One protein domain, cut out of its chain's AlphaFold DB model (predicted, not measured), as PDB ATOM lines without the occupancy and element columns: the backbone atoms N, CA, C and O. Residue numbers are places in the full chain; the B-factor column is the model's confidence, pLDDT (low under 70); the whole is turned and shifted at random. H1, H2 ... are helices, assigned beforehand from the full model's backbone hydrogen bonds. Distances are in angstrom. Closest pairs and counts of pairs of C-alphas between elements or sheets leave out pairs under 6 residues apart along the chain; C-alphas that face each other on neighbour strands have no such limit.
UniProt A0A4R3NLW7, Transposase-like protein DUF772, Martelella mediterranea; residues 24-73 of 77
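This is residues 24 to 73 of the 77 residues of the protein "Transposase-like protein DUF772" of Martelella mediterranea (UniProt A0A4R3NLW7). Three helices make a loose, open frame with a long loop swinging out at one end: H3 starts at the side of H2 and runs away from it nearly at a right angle, like a T, while the short H1 lies crosswise near residues 64 to 68 of H3. The long link from H2 back to H3 makes the loop, and its residues 49 to 55 stick out free of the rest. The printed part has 50 residues with three named helices in the order H1, H2, H3 and no named strand, and its class is all helix. It is loose, with a radius of gyration of the C-alphas of 12.3 A, and it spans 34 by 24 by 16 A.

H1, residues 24 to 30, and H2, residues 33 to 44, meet only through their tight link of 2 residues. H1 only just touches H3, residues 59 to 72, with 3 pairs of C-alphas within 8 A; the closest C-alphas are those of Leu 27 and Met 64, 7.4 A apart. H3 touches H1 with residues 64 to 68 alone, and the lines of H1 and H3 are about perpendicular, at 74 degrees. H2 touches H3, which takes part with residues 59 to 60 alone. The closest C-alphas of H2 and H3 are those of Glu 37 and Ile 60, 6.0 A apart, and their lines are about perpendicular, at 84 degrees. In H1 and H3 every backbone O i to N i+4 pair is within hydrogen-bond range; in H2, 7 of 8 are.

H1 begins at C-alpha 24, (-30.684, 29.600, -3.679). H2 measures 15.7 A from first to last C-alpha and ends at C-alpha 44, (-38.848, 47.993, -12.117). H3, the longest helix, measures 20.1 A and ends at C-alpha 72, (-23.901, 36.999, 3.044).

The two C-alphas farthest apart, those of Lys 26 and Lys 51, are 34.6 A apart. The link of residues 45 to 58 is long. The printed part has no cut. Its mean pLDDT is 79.0, and residues 47 to 52 are under 70.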
ATOM      1  N   LEU A  24     -29.787  29.362  -2.545       74.88
ATOM      2  CA  LEU A  24     -30.684  29.600  -3.679       74.88
ATOM      3  C   LEU A  24     -31.858  28.630  -3.705       74.88
ATOM      4  O   LEU A  24     -32.976  29.058  -3.988       74.88
ATOM      5  N   GLU A  25     -31.645  27.353  -3.395       77.44
ATOM      6  CA  GLU A  25     -32.727  26.367  -3.315       77.44
ATOM      7  C   GLU A  25     -33.703  26.721  -2.191       77.44
ATOM      8  O   GLU A  25     -34.920  26.725  -2.393       77.44
ATOM      9  N   LYS A  26     -33.179  27.134  -1.031       79.25
ATOM     10  CA  LYS A  26     -34.001  27.607   0.095       79.25
ATOM     11  C   LYS A  26     -34.790  28.863  -0.268       79.25
ATOM     12  O   LYS A  26     -35.984  28.946   0.018       79.25
ATOM     13  N   LEU A  27     -34.155  29.826  -0.935       76.75
ATOM     14  CA  LEU A  27     -34.833  31.028  -1.415       76.75
ATOM     15  C   LEU A  27     -35.891  30.702  -2.476       76.75
ATOM     16  O   LEU A  27     -36.977  31.265  -2.420       76.75
ATOM     17  N   ASN A  28     -35.628  29.771  -3.394       78.62
ATOM     18  CA  ASN A  28     -36.606  29.324  -4.392       78.62
ATOM     19  C   ASN A  28     -37.825  28.642  -3.756       78.62
ATOM     20  O   ASN A  28     -38.936  28.809  -4.253       78.62
ATOM     21  N   ALA A  29     -37.641  27.906  -2.658       79.88
ATOM     22  CA  ALA A  29     -38.746  27.295  -1.923       79.88
ATOM     23  C   ALA A  29     -39.618  28.335  -1.193       79.88
ATOM     24  O   ALA A  29     -40.835  28.177  -1.111       79.88
ATOM     25  N   ILE A  30     -39.006  29.402  -0.670       79.81
ATOM     26  CA  ILE A  30     -39.692  30.431   0.129       79.81
ATOM     27  C   ILE A  30     -40.307  31.527  -0.751       79.81
ATOM     28  O   ILE A  30     -41.338  32.096  -0.398       79.81
ATOM     29  N   ILE A  31     -39.681  31.846  -1.884       74.19
ATOM     30  CA  ILE A  31     -40.082  32.940  -2.770       74.19
ATOM     31  C   ILE A  31     -40.950  32.363  -3.897       74.19
ATOM     32  O   ILE A  31     -40.416  31.882  -4.900       74.19
ATOM     33  N   PRO A  32     -42.294  32.443  -3.813       75.12
ATOM     34  CA  PRO A  32     -43.159  32.033  -4.909       75.12
ATOM     35  C   PRO A  32     -42.913  32.924  -6.130       75.12
ATOM     36  O   PRO A  32     -43.361  34.073  -6.204       75.12
ATOM     37  N   ARG A  33     -42.212  32.365  -7.119       71.69
ATOM     38  CA  ARG A  33     -41.715  33.076  -8.304       71.69
ATOM     39  C   ARG A  33     -42.799  33.880  -9.033       71.69
ATOM     40  O   ARG A  33     -42.582  35.034  -9.390       71.69
ATOM     41  N   VAL A  34     -43.994  33.308  -9.168       76.75
ATOM     42  CA  VAL A  34     -45.137  33.912  -9.880       76.75
ATOM     43  C   VAL A  34     -45.625  35.215  -9.225       76.75
ATOM     44  O   VAL A  34     -46.070  36.133  -9.916       76.75
ATOM     45  N   VAL A  35     -45.537  35.321  -7.896       78.25
ATOM     46  CA  VAL A  35     -46.013  36.494  -7.140       78.25
ATOM     47  C   VAL A  35     -45.039  37.660  -7.294       78.25
ATOM     48  O   VAL A  35     -45.437  38.805  -7.541       78.25
ATOM     49  N   PHE A  36     -43.745  37.362  -7.193       79.44
ATOM     50  CA  PHE A  36     -42.698  38.367  -7.290       79.44
ATOM     51  C   PHE A  36     -42.474  38.829  -8.723       79.44
ATOM     52  O   PHE A  36     -42.236  40.010  -8.926       79.44
ATOM     53  N   GLU A  37     -42.629  37.971  -9.728       83.00
ATOM     54  CA  GLU A  37     -42.431  38.357 -11.127       83.00
ATOM     55  C   GLU A  37     -43.367  39.491 -11.566       83.00
ATOM     56  O   GLU A  37     -42.908  40.491 -12.120       83.00
ATOM     57  N   LYS A  38     -44.664  39.402 -11.246       82.94
ATOM     58  CA  LYS A  38     -45.632  40.470 -11.559       82.94
ATOM     59  C   LYS A  38     -45.310  41.761 -10.809       82.94
ATOM     60  O   LYS A  38     -45.326  42.846 -11.393       82.94
ATOM     61  N   SER A  39     -44.997  41.634  -9.522       84.00
ATOM     62  CA  SER A  39     -44.699  42.768  -8.643       84.00
ATOM     63  C   SER A  39     -43.417  43.489  -9.070       84.00
ATOM     64  O   SER A  39     -43.415  44.708  -9.228       84.00
ATOM     65  N   LEU A  40     -42.353  42.733  -9.351       83.50
ATOM     66  CA  LEU A  40     -41.065  43.236  -9.824       83.50
ATOM     67  C   LEU A  40     -41.176  43.843 -11.220       83.50
ATOM     68  O   LEU A  40     -40.618  44.908 -11.453       83.50
ATOM     69  N   THR A  41     -41.925  43.226 -12.135       82.12
ATOM     70  CA  THR A  41     -42.129  43.779 -13.483       82.12
ATOM     71  C   THR A  41     -42.847  45.130 -13.421       82.12
ATOM     72  O   THR A  41     -42.434  46.082 -14.084       82.12
ATOM     73  N   LYS A  42     -43.871  45.256 -12.564       83.31
ATOM     74  CA  LYS A  42     -44.590  46.520 -12.344       83.31
ATOM     75  C   LYS A  42     -43.711  47.590 -11.688       83.31
ATOM     76  O   LYS A  42     -43.818  48.760 -12.050       83.31
ATOM     77  N   ALA A  43     -42.877  47.201 -10.724       83.12
ATOM     78  CA  ALA A  43     -42.035  48.122  -9.966       83.12
ATOM     79  C   ALA A  43     -40.807  48.599 -10.758       83.12
ATOM     80  O   ALA A  43     -40.492  49.785 -10.733       83.12
ATOM     81  N   LEU A  44     -40.128  47.697 -11.472       81.12
ATOM     82  CA  LEU A  44     -38.848  47.993 -12.117       81.12
ATOM     83  C   LEU A  44     -38.984  48.749 -13.441       81.12
ATOM     84  O   LEU A  44     -38.015  49.393 -13.830       81.12
ATOM     85  N   LYS A  45     -40.132  48.650 -14.140       72.69
ATOM     86  CA  LYS A  45     -40.390  49.294 -15.451       72.69
ATOM     87  C   LYS A  45     -39.145  49.313 -16.359       72.69
ATOM     88  O   LYS A  45     -38.764  50.360 -16.879       72.69
ATOM     89  N   ARG A  46     -38.456  48.168 -16.479       70.75
ATOM     90  CA  ARG A  46     -37.197  48.087 -17.234       70.75
ATOM     91  C   ARG A  46     -37.446  48.456 -18.694       70.75
ATOM     92  O   ARG A  46     -38.459  48.055 -19.263       70.75
ATOM     93  N   SER A  47     -36.517  49.212 -19.275       64.62
ATOM     94  CA  SER A  47     -36.525  49.470 -20.711       64.62
ATOM     95  C   SER A  47     -36.338  48.164 -21.484       64.62
ATOM     96  O   SER A  47     -35.816  47.175 -20.968       64.62
ATOM     97  N   ASP A  48     -36.752  48.196 -22.742       63.91
ATOM     98  CA  ASP A  48     -36.685  47.156 -23.773       63.91
ATOM     99  C   ASP A  48     -35.287  46.550 -24.014       63.91
ATOM    100  O   ASP A  48     -35.147  45.619 -24.801       63.91
ATOM    101  N   GLY A  49     -34.239  47.046 -23.346       62.81
ATOM    102  CA  GLY A  49     -32.880  46.515 -23.458       62.81
ATOM    103  C   GLY A  49     -32.218  46.798 -24.808       62.81
ATOM    104  O   GLY A  49     -31.088  46.370 -25.020       62.81
ATOM    105  N   SER A  50     -32.869  47.567 -25.688       60.53
ATOM    106  CA  SER A  50     -32.431  47.850 -27.064       60.53
ATOM    107  C   SER A  50     -31.093  48.586 -27.163       60.53
ATOM    108  O   SER A  50     -30.456  48.578 -28.212       60.53
ATOM    109  N   LYS A  51     -30.634  49.203 -26.067       65.56
ATOM    110  CA  LYS A  51     -29.345  49.909 -25.985       65.56
ATOM    111  C   LYS A  51     -28.197  49.067 -25.406       65.56
ATOM    112  O   LYS A  51     -27.082  49.570 -25.319       65.56
ATOM    113  N   GLY A  52     -28.451  47.830 -24.971       69.12
ATOM    114  CA  GLY A  52     -27.450  46.960 -24.345       69.12
ATOM    115  C   GLY A  52     -26.980  45.830 -25.264       69.12
ATOM    116  O   GLY A  52     -27.783  45.218 -25.955       69.12
ATOM    117  N   VAL A  53     -25.681  45.514 -25.237       72.69
ATOM    118  CA  VAL A  53     -25.099  44.380 -25.991       72.69
ATOM    119  C   VAL A  53     -25.391  43.035 -25.310       72.69
ATOM    120  O   VAL A  53     -25.505  42.009 -25.975       72.69
ATOM    121  N   ARG A  54     -25.543  43.024 -23.977       75.69
ATOM    122  CA  ARG A  54     -25.855  41.825 -23.191       75.69
ATOM    123  C   ARG A  54     -27.313  41.864 -22.719       75.69
ATOM    124  O   ARG A  54     -27.690  42.850 -22.081       75.69
ATOM    125  N   PRO A  55     -28.106  40.801 -22.950       76.94
ATOM    126  CA  PRO A  55     -29.449  40.704 -22.396       76.94
ATOM    127  C   PRO A  55     -29.431  40.872 -20.869       76.94
ATOM    128  O   PRO A  55     -28.586  40.268 -20.197       76.94
ATOM    129  N   PRO A  56     -30.333  41.685 -20.297       77.31
ATOM    130  CA  PRO A  56     -30.407  41.855 -18.855       77.31
ATOM    131  C   PRO A  56     -30.847  40.553 -18.179       77.31
ATOM    132  O   PRO A  56     -31.678  39.812 -18.707       77.31
ATOM    133  N   TYR A  57     -30.343  40.299 -16.969       79.50
ATOM    134  CA  TYR A  57     -30.842  39.193 -16.152       79.50
ATOM    135  C   TYR A  57     -32.351  39.344 -15.887       79.50
ATOM    136  O   TYR A  57     -32.819  40.470 -15.641       79.50
ATOM    137  N   PRO A  58     -33.106  38.228 -15.843       82.88
ATOM    138  CA  PRO A  58     -34.493  38.239 -15.399       82.88
ATOM    139  C   PRO A  58     -34.625  38.966 -14.056       82.88
ATOM    140  O   PRO A  58     -33.797  38.787 -13.161       82.88
ATOM    141  N   ALA A  59     -35.661  39.792 -13.903       84.06
ATOM    142  CA  ALA A  59     -35.861  40.608 -12.701       84.06
ATOM    143  C   ALA A  59     -35.851  39.777 -11.411       84.06
ATOM    144  O   ALA A  59     -35.237  40.174 -10.423       84.06
ATOM    145  N   ILE A  60     -36.472  38.596 -11.455       84.81
ATOM    146  CA  ILE A  60     -36.522  37.669 -10.325       84.81
ATOM    147  C   ILE A  60     -35.139  37.127  -9.949       84.81
ATOM    148  O   ILE A  60     -34.811  37.050  -8.772       84.81
ATOM    149  N   MET A  61     -34.295  36.828 -10.940       84.75
ATOM    150  CA  MET A  61     -32.946  36.312 -10.713       84.75
ATOM    151  C   MET A  61     -32.062  37.384 -10.071       84.75
ATOM    152  O   MET A  61     -31.377  37.109  -9.094       84.75
ATOM    153  N   MET A  62     -32.146  38.628 -10.555       86.56
ATOM    154  CA  MET A  62     -31.420  39.751  -9.953       86.56
ATOM    155  C   MET A  62     -31.874  40.019  -8.511       86.56
ATOM    156  O   MET A  62     -31.049  40.280  -7.645       86.56
ATOM    157  N   PHE A  63     -33.177  39.918  -8.234       86.50
ATOM    158  CA  PHE A  63     -33.708  40.053  -6.877       86.50
ATOM    159  C   PHE A  63     -33.130  38.995  -5.925       86.50
ATOM    160  O   PHE A  63     -32.702  39.333  -4.824       86.50
ATOM    161  N   MET A  64     -33.051  37.735  -6.363       85.44
ATOM    162  CA  MET A  64     -32.438  36.667  -5.569       85.44
ATOM    163  C   MET A  64     -30.939  36.898  -5.338       85.44
ATOM    164  O   MET A  64     -30.466  36.700  -4.223       85.44
ATOM    165  N   ILE A  65     -30.207  37.376  -6.350       86.12
ATOM    166  CA  ILE A  65     -28.784  37.729  -6.219       86.12
ATOM    167  C   ILE A  65     -28.592  38.837  -5.176       86.12
ATOM    168  O   ILE A  65     -27.751  38.696  -4.293       86.12
ATOM    169  N   LEU A  66     -29.405  39.898  -5.215       87.56
ATOM    170  CA  LEU A  66     -29.342  40.993  -4.239       87.56
ATOM    171  C   LEU A  66     -29.681  40.527  -2.815       87.56
ATOM    172  O   LEU A  66     -29.049  40.959  -1.849       87.56
ATOM    173  N   MET A  67     -30.659  39.627  -2.669       86.12
ATOM    174  CA  MET A  67     -30.982  39.023  -1.373       86.12
ATOM    175  C   MET A  67     -29.796  38.233  -0.828       86.12
ATOM    176  O   MET A  67     -29.443  38.403   0.334       86.12
ATOM    177  N   LEU A  68     -29.133  37.429  -1.660       86.94
ATOM    178  CA  LEU A  68     -27.928  36.708  -1.256       86.94
ATOM    179  C   LEU A  68     -26.772  37.639  -0.911       86.94
ATOM    180  O   LEU A  68     -26.132  37.437   0.116       86.94
ATOM    181  N   GLN A  69     -26.532  38.673  -1.719       87.88
ATOM    182  CA  GLN A  69     -25.521  39.684  -1.414       87.88
ATOM    183  C   GLN A  69     -25.774  40.317  -0.045       87.88
ATOM    184  O   GLN A  69     -24.849  40.448   0.747       87.88
ATOM    185  N   THR A  70     -27.033  40.617   0.276       87.06
ATOM    186  CA  THR A  70     -27.410  41.177   1.580       87.06
ATOM    187  C   THR A  70     -27.245  40.161   2.717       87.06
ATOM    188  O   THR A  70     -26.710  40.501   3.766       87.06
ATOM    189  N   LEU A  71     -27.672  38.907   2.522       85.44
ATOM    190  CA  LEU A  71     -27.614  37.856   3.549       85.44
ATOM    191  C   LEU A  71     -26.181  37.435   3.893       85.44
ATOM    192  O   LEU A  71     -25.894  37.128   5.047       85.44
ATOM    193  N   TYR A  72     -25.294  37.426   2.900       86.44
ATOM    194  CA  TYR A  72     -23.901  36.999   3.044       86.44
ATOM    195  C   TYR A  72     -22.909  38.167   3.040       86.44
ATOM    196  O   TYR A  72     -21.701  37.941   3.045       86.44
ATOM    197  N   ASN A  73     -23.413  39.406   3.051       86.56
ATOM    198  CA  ASN A  73     -22.628  40.639   2.999       86.56
ATOM    199  C   ASN A  73     -21.589  40.635   1.856       86.56
ATOM    200  O   ASN A  73     -20.443  41.052   2.034       86.56
TER     201      ASN A  73